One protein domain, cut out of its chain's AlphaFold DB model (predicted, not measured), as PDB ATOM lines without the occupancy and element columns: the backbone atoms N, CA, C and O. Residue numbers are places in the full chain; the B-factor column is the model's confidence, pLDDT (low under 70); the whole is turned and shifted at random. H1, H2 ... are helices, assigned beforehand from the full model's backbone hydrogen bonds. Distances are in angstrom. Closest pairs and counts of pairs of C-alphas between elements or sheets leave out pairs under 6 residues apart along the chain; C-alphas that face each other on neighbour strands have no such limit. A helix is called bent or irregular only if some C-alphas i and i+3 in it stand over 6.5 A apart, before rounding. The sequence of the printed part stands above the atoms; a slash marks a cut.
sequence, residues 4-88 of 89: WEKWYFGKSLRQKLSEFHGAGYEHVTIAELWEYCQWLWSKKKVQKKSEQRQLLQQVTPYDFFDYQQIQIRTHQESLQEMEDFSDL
ATOM      1  N   TRP A   4      20.777  61.312 -47.676       88.19
ATOM      2  CA  TRP A   4      21.683  60.673 -48.638       88.19
ATOM      3  C   TRP A   4      21.678  59.137 -48.533       88.19
ATOM      4  O   TRP A   4      21.818  58.453 -49.545       88.19
ATOM      5  N   GLU A   5      21.460  58.577 -47.337       90.69
ATOM      6  CA  GLU A   5      21.338  57.124 -47.128       90.69
ATOM      7  C   GLU A   5      20.062  56.594 -47.779       90.69
ATOM      8  O   GLU A   5      20.103  55.570 -48.462       90.69
ATOM      9  N   LYS A   6      18.951  57.335 -47.640       89.00
ATOM     10  CA  LYS A   6      17.690  57.027 -48.329       89.00
ATOM     11  C   LYS A   6      17.886  56.968 -49.840       89.00
ATOM     12  O   LYS A   6      17.326  56.088 -50.485       89.00
ATOM     13  N   TRP A   7      18.677  57.878 -50.404       90.81
ATOM     14  CA  TRP A   7      18.956  57.879 -51.836       90.81
ATOM     15  C   TRP A   7      19.863  56.711 -52.253       90.81
ATOM     16  O   TRP A   7      19.516  55.956 -53.159       90.81
ATOM     17  N   TYR A   8      20.984  56.501 -51.555       93.38
ATOM     18  CA  TYR A   8      21.982  55.495 -51.930       93.38
ATOM     19  C   TYR A   8      21.520  54.046 -51.688       93.38
ATOM     20  O   TYR A   8      21.677  53.182 -52.552       93.38
ATOM     21  N   PHE A   9      20.927  53.763 -50.523       95.50
ATOM     22  CA  PHE A   9      20.495  52.413 -50.144       95.50
ATOM     23  C   PHE A   9      19.029  52.135 -50.464       95.50
ATOM     24  O   PHE A   9      18.649  50.971 -50.563       95.50
ATOM     25  N   GLY A  10      18.207  53.167 -50.678       93.81
ATOM     26  CA  GLY A  10      16.752  53.025 -50.775       93.81
ATOM     27  C   GLY A  10      16.281  52.055 -51.851       93.81
ATOM     28  O   GLY A  10      15.369  51.276 -51.597       93.81
ATOM     29  N   LYS A  11      16.916  52.043 -53.032       94.31
ATOM     30  CA  LYS A  11      16.577  51.067 -54.083       94.31
ATOM     31  C   LYS A  11      16.849  49.633 -53.622       94.31
ATOM     32  O   LYS A  11      15.999  48.768 -53.797       94.31
ATOM     33  N   SER A  12      18.012  49.402 -53.013       95.25
ATOM     34  CA  SER A  12      18.413  48.068 -52.557       95.25
ATOM     35  C   SER A  12      17.547  47.603 -51.381       95.25
ATOM     36  O   SER A  12      17.137  46.452 -51.358       95.25
ATOM     37  N   LEU A  13      17.196  48.504 -50.455       95.81
ATOM     38  CA  LEU A  13      16.277  48.217 -49.348       95.81
ATOM     39  C   LEU A  13      14.884  47.831 -49.841       95.81
ATOM     40  O   LEU A  13      14.329  46.857 -49.359       95.81
ATOM     41  N   ARG A  14      14.318  48.565 -50.808       95.75
ATOM     42  CA  ARG A  14      12.990  48.243 -51.356       95.75
ATOM     43  C   ARG A  14      12.984  46.928 -52.119       95.75
ATOM     44  O   ARG A  14      12.037  46.165 -51.991       95.75
ATOM     45  N   GLN A  15      14.036  46.664 -52.893       95.81
ATOM     46  CA  GLN A  15      14.197  45.369 -53.543       95.81
ATOM     47  C   GLN A  15      14.229  44.257 -52.492       95.81
ATOM     48  O   GLN A  15      13.487  43.288 -52.604       95.81
ATOM     49  N   LYS A  16      15.024  44.440 -51.433       95.69
ATOM     50  CA  LYS A  16      15.152  43.441 -50.379       95.69
ATOM     51  C   LYS A  16      13.855  43.232 -49.605       95.69
ATOM     52  O   LYS A  16      13.477  42.100 -49.351       95.69
ATOM     53  N   LEU A  17      13.135  44.310 -49.312       96.00
ATOM     54  CA  LEU A  17      11.800  44.254 -48.727       96.00
ATOM     55  C   LEU A  17      10.844  43.419 -49.589       96.00
ATOM     56  O   LEU A  17      10.146  42.563 -49.065       96.00
ATOM     57  N   SER A  18      10.856  43.622 -50.908       95.88
ATOM     58  CA  SER A  18      10.033  42.829 -51.824       95.88
ATOM     59  C   SER A  18      10.413  41.346 -51.820       95.88
ATOM     60  O   SER A  18       9.525  40.508 -51.935       95.88
ATOM     61  N   GLU A  19      11.700  41.011 -51.687       95.50
ATOM     62  CA  GLU A  19      12.159  39.620 -51.531       95.50
ATOM     63  C   GLU A  19      11.644  39.009 -50.219       95.50
ATOM     64  O   GLU A  19      11.187  37.870 -50.208       95.50
ATOM     65  N   PHE A  20      11.662  39.777 -49.126       95.81
ATOM     66  CA  PHE A  20      11.116  39.360 -47.832       95.81
ATOM     67  C   PHE A  20       9.604  39.132 -47.901       95.81
ATOM     68  O   PHE A  20       9.118  38.087 -47.473       95.81
ATOM     69  N   HIS A  21       8.865  40.075 -48.486       95.62
ATOM     70  CA  HIS A  21       7.417  39.963 -48.670       95.62
ATOM     71  C   HIS A  21       7.063  38.761 -49.548       95.62
ATOM     72  O   HIS A  21       6.207  37.967 -49.176       95.62
ATOM     73  N   GLY A  22       7.794  38.548 -50.648       94.88
ATOM     74  CA  GLY A  22       7.629  37.367 -51.501       94.88
ATOM     75  C   GLY A  22       7.958  36.036 -50.809       94.88
ATOM     76  O   GLY A  22       7.465  34.995 -51.232       94.88
ATOM     77  N   ALA A  23       8.752  36.064 -49.736       93.12
ATOM     78  CA  ALA A  23       9.067  34.905 -48.902       93.12
ATOM     79  C   ALA A  23       8.096  34.712 -47.715       93.12
ATOM     80  O   ALA A  23       8.337  33.842 -46.881       93.12
ATOM     81  N   GLY A  24       7.020  35.507 -47.625       93.19
ATOM     82  CA  GLY A  24       5.987  35.405 -46.584       93.19
ATOM     83  C   GLY A  24       6.184  36.324 -45.372       93.19
ATOM     84  O   GLY A  24       5.407  36.262 -44.424       93.19
ATOM     85  N   TYR A  25       7.191  37.204 -45.385       92.25
ATOM     86  CA  TYR A  25       7.490  38.130 -44.284       92.25
ATOM     87  C   TYR A  25       6.798  39.491 -44.479       92.25
ATOM     88  O   TYR A  25       7.448  40.533 -44.448       92.25
ATOM     89  N   GLU A  26       5.483  39.497 -44.709       91.88
ATOM     90  CA  GLU A  26       4.710  40.685 -45.128       91.88
ATOM     91  C   GLU A  26       4.751  41.856 -44.135       91.88
ATOM     92  O   GLU A  26       4.679  43.020 -44.530       91.88
ATOM     93  N   HIS A  27       4.900  41.562 -42.843       91.81
ATOM     94  CA  HIS A  27       4.926  42.579 -41.791       91.81
ATOM     95  C   HIS A  27       6.273  43.290 -41.650       91.81
ATOM     96  O   HIS A  27       6.338  44.315 -40.977       91.81
ATOM     97  N   VAL A  28       7.333  42.787 -42.291       93.75
ATOM     98  CA  VAL A  28       8.651  43.423 -42.228       93.75
ATOM     99  C   VAL A  28       8.595  44.777 -42.916       93.75
ATOM    100  O   VAL A  28       8.050  44.920 -44.012       93.75
ATOM    101  N   THR A  29       9.198  45.775 -42.282       95.06
ATOM    102  CA  THR A  29       9.253  47.153 -42.755       95.06
ATOM    103  C   THR A  29      10.659  47.545 -43.213       95.06
ATOM    104  O   THR A  29      11.676  46.952 -42.850       95.06
ATOM    105  N   ILE A  30      10.746  48.622 -44.002       94.69
ATOM    106  CA  ILE A  30      12.041  49.213 -44.388       94.69
ATOM    107  C   ILE A  30      12.819  49.698 -43.160       94.69
ATOM    108  O   ILE A  30      14.048  49.680 -43.183       94.69
ATOM    109  N   ALA A  31      12.119  50.170 -42.124       93.62
ATOM    110  CA  ALA A  31      12.748  50.666 -40.907       93.62
ATOM    111  C   ALA A  31      13.479  49.534 -40.177       93.62
ATOM    112  O   ALA A  31      14.679  49.654 -39.951       93.62
ATOM    113  N   GLU A  32      12.805  48.407 -39.943       94.12
ATOM    114  CA  GLU A  32      13.400  47.241 -39.277       94.12
ATOM    115  C   GLU A  32      14.549  46.642 -40.099       94.12
ATOM    116  O   GLU A  32      15.613  46.330 -39.565       94.12
ATOM    117  N   LEU A  33      14.388  46.535 -41.425       94.94
ATOM    118  CA  LEU A  33      15.470  46.093 -42.313       94.94
ATOM    119  C   LEU A  33      16.681  47.030 -42.261       94.94
ATOM    120  O   LEU A  33      17.827  46.580 -42.344       94.94
ATOM    121  N   TRP A  34      16.446  48.337 -42.149       95.75
ATOM    122  CA  TRP A  34      17.516  49.318 -42.036       95.75
ATOM    123  C   TRP A  34      18.243  49.223 -40.696       95.75
ATOM    124  O   TRP A  34      19.473  49.233 -40.684       95.75
ATOM    125  N   GLU A  35      17.506  49.098 -39.596       95.06
ATOM    126  CA  GLU A  35      18.068  48.896 -38.256       95.06
ATOM    127  C   GLU A  35      18.928  47.635 -38.206       95.06
ATOM    128  O   GLU A  35      20.087  47.690 -37.783       95.06
ATOM    129  N   TYR A  36      18.429  46.536 -38.778       95.44
ATOM    130  CA  TYR A  36      19.206  45.314 -38.922       95.44
ATOM    131  C   TYR A  36      20.501  45.540 -39.715       95.44
ATOM    132  O   TYR A  36      21.579  45.129 -39.282       95.44
ATOM    133  N   CYS A  37      20.438  46.243 -40.851       94.88
ATOM    134  CA  CYS A  37      21.633  46.561 -41.634       94.88
ATOM    135  C   CYS A  37      22.649  47.380 -40.819       94.88
ATOM    136  O   CYS A  37      23.846  47.099 -40.875       94.88
ATOM    137  N   GLN A  38      22.194  48.363 -40.037       94.56
ATOM    138  CA  GLN A  38      23.070  49.168 -39.183       94.56
ATOM    139  C   GLN A  38      23.762  48.316 -38.114       94.56
ATOM    140  O   GLN A  38      24.981  48.423 -37.940       94.56
ATOM    141  N   TRP A  39      23.011  47.437 -37.449       94.94
ATOM    142  CA  TRP A  39      23.560  46.485 -36.489       94.94
ATOM    143  C   TRP A  39      24.581  45.544 -37.142       94.94
ATOM    144  O   TRP A  39      25.701  45.395 -36.648       94.94
ATOM    145  N   LEU A  40      24.242  44.974 -38.302       94.75
ATOM    146  CA  LEU A  40      25.097  44.049 -39.043       94.75
ATOM    147  C   LEU A  40      26.422  44.702 -39.455       94.75
ATOM    148  O   LEU A  40      27.489  44.107 -39.291       94.75
ATOM    149  N   TRP A  41      26.374  45.929 -39.980       95.31
ATOM    150  CA  TRP A  41      27.572  46.666 -40.388       95.31
ATOM    151  C   TRP A  41      28.454  47.040 -39.204       95.31
ATOM    152  O   TRP A  41      29.677  46.976 -39.329       95.31
ATOM    153  N   SER A  42      27.850  47.378 -38.061       94.06
ATOM    154  CA  SER A  42      28.578  47.605 -36.810       94.06
ATOM    155  C   SER A  42      29.284  46.326 -36.346       94.06
ATOM    156  O   SER A  42      30.503  46.318 -36.166       94.06
ATOM    157  N   LYS A  43      28.556  45.201 -36.285       93.38
ATOM    158  CA  LYS A  43      29.083  43.889 -35.872       93.38
ATOM    159  C   LYS A  43      30.222  43.401 -36.771       93.38
ATOM    160  O   LYS A  43      31.220  42.885 -36.275       93.38
ATOM    161  N   LYS A  44      30.105  43.594 -38.089       93.06
ATOM    162  CA  LYS A  44      31.141  43.236 -39.078       93.06
ATOM    163  C   LYS A  44      32.214  44.322 -39.274       93.06
ATOM    164  O   LYS A  44      33.113  44.124 -40.085       93.06
ATOM    165  N   LYS A  45      32.141  45.454 -38.555       93.50
ATOM    166  CA  LYS A  45      33.067  46.604 -38.646       93.50
ATOM    167  C   LYS A  45      33.253  47.137 -40.077       93.50
ATOM    168  O   LYS A  45      34.352  47.509 -40.486       93.50
ATOM    169  N   VAL A  46      32.170  47.179 -40.848       93.75
ATOM    170  CA  VAL A  46      32.198  47.516 -42.278       93.75
ATOM    171  C   VAL A  46      32.213  49.027 -42.456       93.75
ATOM    172  O   VAL A  46      31.226  49.708 -42.165       93.75
ATOM    173  N   GLN A  47      33.315  49.555 -42.987       90.12
ATOM    174  CA  GLN A  47      33.493  51.000 -43.158       90.12
ATOM    175  C   GLN A  47      33.077  51.496 -44.548       90.12
ATOM    176  O   GLN A  47      32.548  52.602 -44.682       90.12
ATOM    177  N   LYS A  48      33.280  50.692 -45.601       94.62
ATOM    178  CA  LYS A  48      33.013  51.126 -46.978       94.62
ATOM    179  C   LYS A  48      31.541  50.974 -47.346       94.62
ATOM    180  O   LYS A  48      30.937  49.923 -47.158       94.62
ATOM    181  N   LYS A  49      30.972  52.010 -47.968       92.69
ATOM    182  CA  LYS A  49      29.558  52.035 -48.389       92.69
ATOM    183  C   LYS A  49      29.223  50.990 -49.460       92.69
ATOM    184  O   LYS A  49      28.111  50.467 -49.468       92.69
ATOM    185  N   SER A  50      30.180  50.656 -50.324       93.81
ATOM    186  CA  SER A  50      30.040  49.577 -51.310       93.81
ATOM    187  C   SER A  50      29.890  48.209 -50.641       93.81
ATOM    188  O   SER A  50      28.973  47.466 -50.980       93.81
ATOM    189  N   GLU A  51      30.733  47.910 -49.652       94.62
ATOM    190  CA  GLU A  51      30.684  46.669 -48.865       94.62
ATOM    191  C   GLU A  51      29.387  46.596 -48.040       94.62
ATOM    192  O   GLU A  51      28.721  45.563 -48.011       94.62
ATOM    193  N   GLN A  52      28.952  47.719 -47.454       95.81
ATOM    194  CA  GLN A  52      27.654  47.821 -46.772       95.81
ATOM    195  C   GLN A  52      26.486  47.455 -47.700       95.81
ATOM    196  O   GLN A  52      25.589  46.702 -47.317       95.81
ATOM    197  N   ARG A  53      26.515  47.943 -48.947       94.75
ATOM    198  CA  ARG A  53      25.493  47.631 -49.955       94.75
ATOM    199  C   ARG A  53      25.523  46.162 -50.379       94.75
ATOM    200  O   ARG A  53      24.457  45.576 -50.537       94.75
ATOM    201  N   GLN A  54      26.707  45.576 -50.554       94.69
ATOM    202  CA  GLN A  54      26.845  44.152 -50.872       94.69
ATOM    203  C   GLN A  54      26.271  43.276 -49.756       94.69
ATOM    204  O   GLN A  54      25.486  42.375 -50.030       94.69
ATOM    205  N   LEU A  55      26.587  43.589 -48.498       95.19
ATOM    206  CA  LEU A  55      26.043  42.859 -47.353       95.19
ATOM    207  C   LEU A  55      24.524  42.970 -47.262       95.19
ATOM    208  O   LEU A  55      23.864  41.967 -47.027       95.19
ATOM    209  N   LEU A  56      23.962  44.157 -47.507       95.12
ATOM    210  CA  LEU A  56      22.512  44.350 -47.547       95.12
ATOM    211  C   LEU A  56      21.837  43.427 -48.571       95.12
ATOM    212  O   LEU A  56      20.787  42.855 -48.292       95.12
ATOM    213  N   GLN A  57      22.437  43.251 -49.750       93.94
ATOM    214  CA  GLN A  57      21.894  42.356 -50.778       93.94
ATOM    215  C   GLN A  57      21.952  40.880 -50.364       93.94
ATOM    216  O   GLN A  57      21.098  40.099 -50.778       93.94
ATOM    217  N   GLN A  58      22.922  40.513 -49.526       95.06
ATOM    218  CA  GLN A  58      23.137  39.149 -49.040       95.06
ATOM    219  C   GLN A  58      22.313  38.793 -47.799       95.06
ATOM    220  O   GLN A  58      22.311  37.634 -47.402       95.06
ATOM    221  N   VAL A  59      21.614  39.757 -47.191       94.44
ATOM    222  CA  VAL A  59      20.744  39.504 -46.035       94.44
ATOM    223  C   VAL A  59      19.736  38.401 -46.354       94.44
ATOM    224  O   VAL A  59      19.091  38.434 -47.403       94.44
ATOM    225  N   THR A  60      19.558  37.444 -45.451       93.88
ATOM    226  CA  THR A  60      18.492  36.445 -45.568       93.88
ATOM    227  C   THR A  60      17.387  36.701 -44.541       93.88
ATOM    228  O   THR A  60      17.643  37.334 -43.511       93.88
ATOM    229  N   PRO A  61      16.154  36.217 -44.783       93.25
ATOM    230  CA  PRO A  61      15.099  36.280 -43.775       93.25
ATOM    231  C   PRO A  61      15.455  35.556 -42.476       93.25
ATOM    232  O   PRO A  61      15.075  36.016 -41.405       93.25
ATOM    233  N   TYR A  62      16.237  34.476 -42.567       92.19
ATOM    234  CA  TYR A  62      16.725  33.736 -41.406       92.19
ATOM    235  C   TYR A  62      17.630  34.604 -40.521       92.19
ATOM    236  O   TYR A  62      17.338  34.781 -39.342       92.19
ATOM    237  N   ASP A  63      18.653  35.246 -41.102       91.69
ATOM    238  CA  ASP A  63      19.558  36.115 -40.331       91.69
ATOM    239  C   ASP A  63      18.813  37.298 -39.688       91.69
ATOM    240  O   ASP A  63      19.137  37.742 -38.584       91.69
ATOM    241  N   PHE A  64      17.818  37.834 -40.400       93.56
ATOM    242  CA  PHE A  64      16.981  38.917 -39.897       93.56
ATOM    243  C   PHE A  64      16.117  38.462 -38.715       93.56
ATOM    244  O   PHE A  64      15.999  39.187 -37.729       93.56
ATOM    245  N   PHE A  65      15.535  37.266 -38.789       91.25
ATOM    246  CA  PHE A  65      14.727  36.716 -37.706       91.25
ATOM    247  C   PHE A  65      15.564  36.432 -36.453       91.25
ATOM    248  O   PHE A  65      15.155  36.809 -35.356       91.25
ATOM    249  N   ASP A  66      16.763  35.871 -36.612       91.25
ATOM    250  CA  ASP A  66      17.705  35.680 -35.503       91.25
ATOM    251  C   ASP A  66      18.025  37.012 -34.808       91.25
ATOM    252  O   ASP A  66      18.033  37.106 -33.579       91.25
ATOM    253  N   TYR A  67      18.241  38.075 -35.587       92.19
ATOM    254  CA  TYR A  67      18.426  39.417 -35.042       92.19
ATOM    255  C   TYR A  67      17.202  39.908 -34.256       92.19
ATOM    256  O   TYR A  67      17.364  40.402 -33.139       92.19
ATOM    257  N   GLN A  68      15.991  39.742 -34.794       90.94
ATOM    258  CA  GLN A  68      14.753  40.126 -34.107       90.94
ATOM    259  C   GLN A  68      14.592  39.385 -32.771       90.94
ATOM    260  O   GLN A  68      14.261  40.001 -31.761       90.94
ATOM    261  N   GLN A  69      14.914  38.089 -32.720       90.81
ATOM    262  CA  GLN A  69      14.892  37.329 -31.466       90.81
ATOM    263  C   GLN A  69      15.879  37.872 -30.427       90.81
ATOM    264  O   GLN A  69      15.541  37.948 -29.246       90.81
ATOM    265  N   ILE A  70      17.084  38.267 -30.852       89.62
ATOM    266  CA  ILE A  70      18.069  38.893 -29.959       89.62
ATOM    267  C   ILE A  70      17.513  40.207 -29.401       89.62
ATOM    268  O   ILE A  70      17.588  40.421 -28.196       89.62
ATOM    269  N   GLN A  71      16.921  41.062 -30.246       88.19
ATOM    270  CA  GLN A  71      16.339  42.334 -29.796       88.19
ATOM    271  C   GLN A  71      15.215  42.131 -28.774       88.19
ATOM    272  O   GLN A  71      15.191  42.821 -27.758       88.19
ATOM    273  N   ILE A  72      14.322  41.162 -29.003       86.25
ATOM    274  CA  ILE A  72      13.233  40.843 -28.070       86.25
ATOM    275  C   ILE A  72      13.790  40.430 -26.705       86.25
ATOM    276  O   ILE A  72      13.334  40.947 -25.688       86.25
ATOM    277  N   ARG A  73      14.795  39.545 -26.672       84.75
ATOM    278  CA  ARG A  73      15.413  39.092 -25.415       84.75
ATOM    279  C   ARG A  73      16.076  40.239 -24.664       84.75
ATOM    280  O   ARG A  73      15.797  40.429 -23.489       84.75
ATOM    281  N   THR A  74      16.878  41.046 -25.357       81.25
ATOM    282  CA  THR A  74      17.539  42.207 -24.747       81.25
ATOM    283  C   THR A  74      16.528  43.220 -24.205       81.25
ATOM    284  O   THR A  74      16.742  43.793 -23.141       81.25
ATOM    285  N   HIS A  75      15.401  43.429 -24.893       76.88
ATOM    286  CA  HIS A  75      14.342  44.294 -24.379       76.88
ATOM    287  C   HIS A  75      13.639  43.714 -23.151       76.88
ATOM    288  O   HIS A  75      13.394  44.454 -22.202       76.88
ATOM    289  N   GLN A  76      13.345  42.414 -23.137       75.62
ATOM    290  CA  GLN A  76      12.751  41.752 -21.972       75.62
ATOM    291  C   GLN A  76      13.662  41.835 -20.743       75.62
ATOM    292  O   GLN A  76      13.183  42.211 -19.678       75.62
ATOM    293  N   GLU A  77      14.961  41.576 -20.912       76.00
ATOM    294  CA  GLU A  77      15.968  41.731 -19.851       76.00
ATOM    295  C   GLU A  77      15.990  43.173 -19.323       76.00
ATOM    296  O   GLU A  77      15.892  43.388 -18.120       76.00
ATOM    297  N   SER A  78      15.998  44.177 -20.211       73.75
ATOM    298  CA  SER A  78      15.999  45.586 -19.789       73.75
ATOM    299  C   SER A  78      14.741  46.009 -19.019       73.75
ATOM    300  O   SER A  78      14.827  46.832 -18.112       73.75
ATOM    301  N   LEU A  79      13.569  45.464 -19.370       70.06
ATOM    302  CA  LEU A  79      12.316  45.764 -18.673       70.06
ATOM    303  C   LEU A  79      12.283  45.111 -17.289       70.06
ATOM    304  O   LEU A  79      11.877  45.764 -16.333       70.06
ATOM    305  N   GLN A  80      12.752  43.866 -17.179       73.56
ATOM    306  CA  GLN A  80      12.878  43.174 -15.894       73.56
ATOM    307  C   GLN A  80      13.838  43.901 -14.954       73.56
ATOM    308  O   GLN A  80      13.492  44.138 -13.803       73.56
ATOM    309  N   GLU A  81      15.001  44.337 -15.450       69.31
ATOM    310  CA  GLU A  81      15.934  45.139 -14.652       69.31
ATOM    311  C   GLU A  81      15.268  46.430 -14.143       69.31
ATOM    312  O   GLU A  81      15.415  46.781 -12.976       69.31
ATOM    313  N   MET A  82      14.495  47.132 -14.984       69.25
ATOM    314  CA  MET A  82      13.773  48.341 -14.568       69.25
ATOM    315  C   MET A  82      12.692  48.076 -13.506       69.25
ATOM    316  O   MET A  82      12.542  48.902 -12.604       69.25
ATOM    317  N   GLU A  83      11.951  46.968 -13.601       69.19
ATOM    318  CA  GLU A  83      10.976  46.553 -12.578       69.19
ATOM    319  C   GLU A  83      11.674  46.213 -11.250       69.19
ATOM    320  O   GLU A  83      11.276  46.740 -10.211       69.19
ATOM    321  N   ASP A  84      12.782  45.463 -11.281       68.38
ATOM    322  CA  ASP A  84      13.574  45.129 -10.085       68.38
ATOM    323  C   ASP A  84      14.125  46.383  -9.376       68.38
ATOM    324  O   ASP A  84      14.173  46.447  -8.145       68.38
ATOM    325  N   PHE A  85      14.518  47.422 -10.124       67.50
ATOM    326  CA  PHE A  85      14.931  48.699  -9.529       67.50
ATOM    327  C   PHE A  85      13.761  49.523  -8.977       67.50
ATOM    328  O   PHE A  85      13.985  50.370  -8.111       67.50
ATOM    329  N   SER A  86      12.533  49.308  -9.458       67.50
ATOM    330  CA  SER A  86      11.354  50.032  -8.970       67.50
ATOM    331  C   SER A  86      10.916  49.594  -7.569       67.50
ATOM    332  O   SER A  86      10.409  50.423  -6.825       67.50
ATOM    333  N   ASP A  87      11.219  48.356  -7.169       60.22
ATOM    334  CA  ASP A  87      10.975  47.839  -5.813       60.22
ATOM    335  C   ASP A  87      11.988  48.356  -4.764       60.22
ATOM    336  O   ASP A  87      11.834  48.114  -3.564       60.22
ATOM    337  N   LEU A  88      13.042  49.061  -5.196       62.34
ATOM    338  CA  LEU A  88      14.093  49.611  -4.328       62.34
ATOM    339  C   LEU A  88      13.877  51.088  -3.931       62.34
ATOM    340  O   LEU A  88      14.704  51.627  -3.188       62.34
TER     341      LEU A  88
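What this domain is: This is residues 4 to 88 of the 89 residues of an uncharacterized protein of Enterococcus asini ATCC 700915 (UniProt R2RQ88). The model is a small compact head of three helices with a long helical arm running out of it. In the head H1 and H3 run side by side the same way and H2 crosses them over one side, while H4 starts at H2 and its later part, with the last two residues, sticks out far from the rest as residues 69 to 88. The printed part has 85 residues with four named helices, in the order H1, H2, H3, H4, and no named strand; its class is all helix. The whole is loose, with a radius of gyration of the C-alphas of 15.6 A, and elongated, spanning 49 by 32 by 21 A, the arm making much of the length.

Where its parts are: H1 takes residues 4 to 22 and is 27.4 A from first to last C-alpha; it begins with C-alpha 4 at (21.683, 60.673, -48.638). H1 is irregular: C-alphas 8 and 11 are 7.3 A apart, where about 5 A is found in a regular helix, and it has a kink of 51 degrees near residue 11. A short link of 7 residues leads to H2, residues 30 to 43, 19.8 A long, which begins with C-alpha 30 at (12.041, 49.213, -44.388). A tight link of 5 residues follows, and then H3, residues 49 to 58, 14.4 A long. After a tight link of 2 residues comes H4, residues 61 to 86, the longest helix by residues at 26 and 37.6 A from first to last C-alpha; it ends with C-alpha 86 at (11.354, 50.032, -8.970).

How they stand to each other: H1 touches H2 with its residues 13 to 17 alone, and H2 touches H1 with residues 30 to 34 alone. Their closest C-alphas are those of Leu 17 and Ile 30, 6.6 A apart, and their lines stand at 71 degrees, only just about perpendicular. H1 touches H3 with its residues 9 to 16 alone, and the closest C-alphas are those of Lys 16 and Gln 57, 6.8 A apart. H1 and H3 stand at a shallow tilt of 7 degrees and run the same way, though the line of H1 is a rough one. H2 and H3 are close but not clearly touching, with C-alphas 37 and 56 the closest at 6.4 A; they run opposite ways at a steep tilt of 65 degrees. H2 and H4 only just touch, with 3 pairs of C-alphas within 8 A, between residues 33 to 36 of H2 and residues 64 to 67 of H4. The closest C-alphas there are those of Tyr 36 and Phe 64, 6.8 A apart, and the lines are about perpendicular at 85 degrees. H1 and H4 are close but not clearly touching: the C-alphas of Phe 20 and Pro 61, the closest, are 6.5 A apart. H3 and H4 are apart. The packing of the helices is mostly crossed, but only just: of the three touching pairs, one is at a shallow tilt. In H2, H3 and H4 every O i to N i+4 pair is within hydrogen-bond range; in H1 it is 13 of 15.

The domain as a whole: The two C-alphas farthest apart are those of Lys 11 and Leu 88, at 49.8 A. Residues 69 to 88, of which 69 to 86 belong to H4, stand free. The other 65 residues span 32 by 25 by 17 A with a radius of gyration of 11.1 A. The printed part has no cut, and no link is long. The mean pLDDT of the printed part is 89.4, and residues 81 to 88 are under 70.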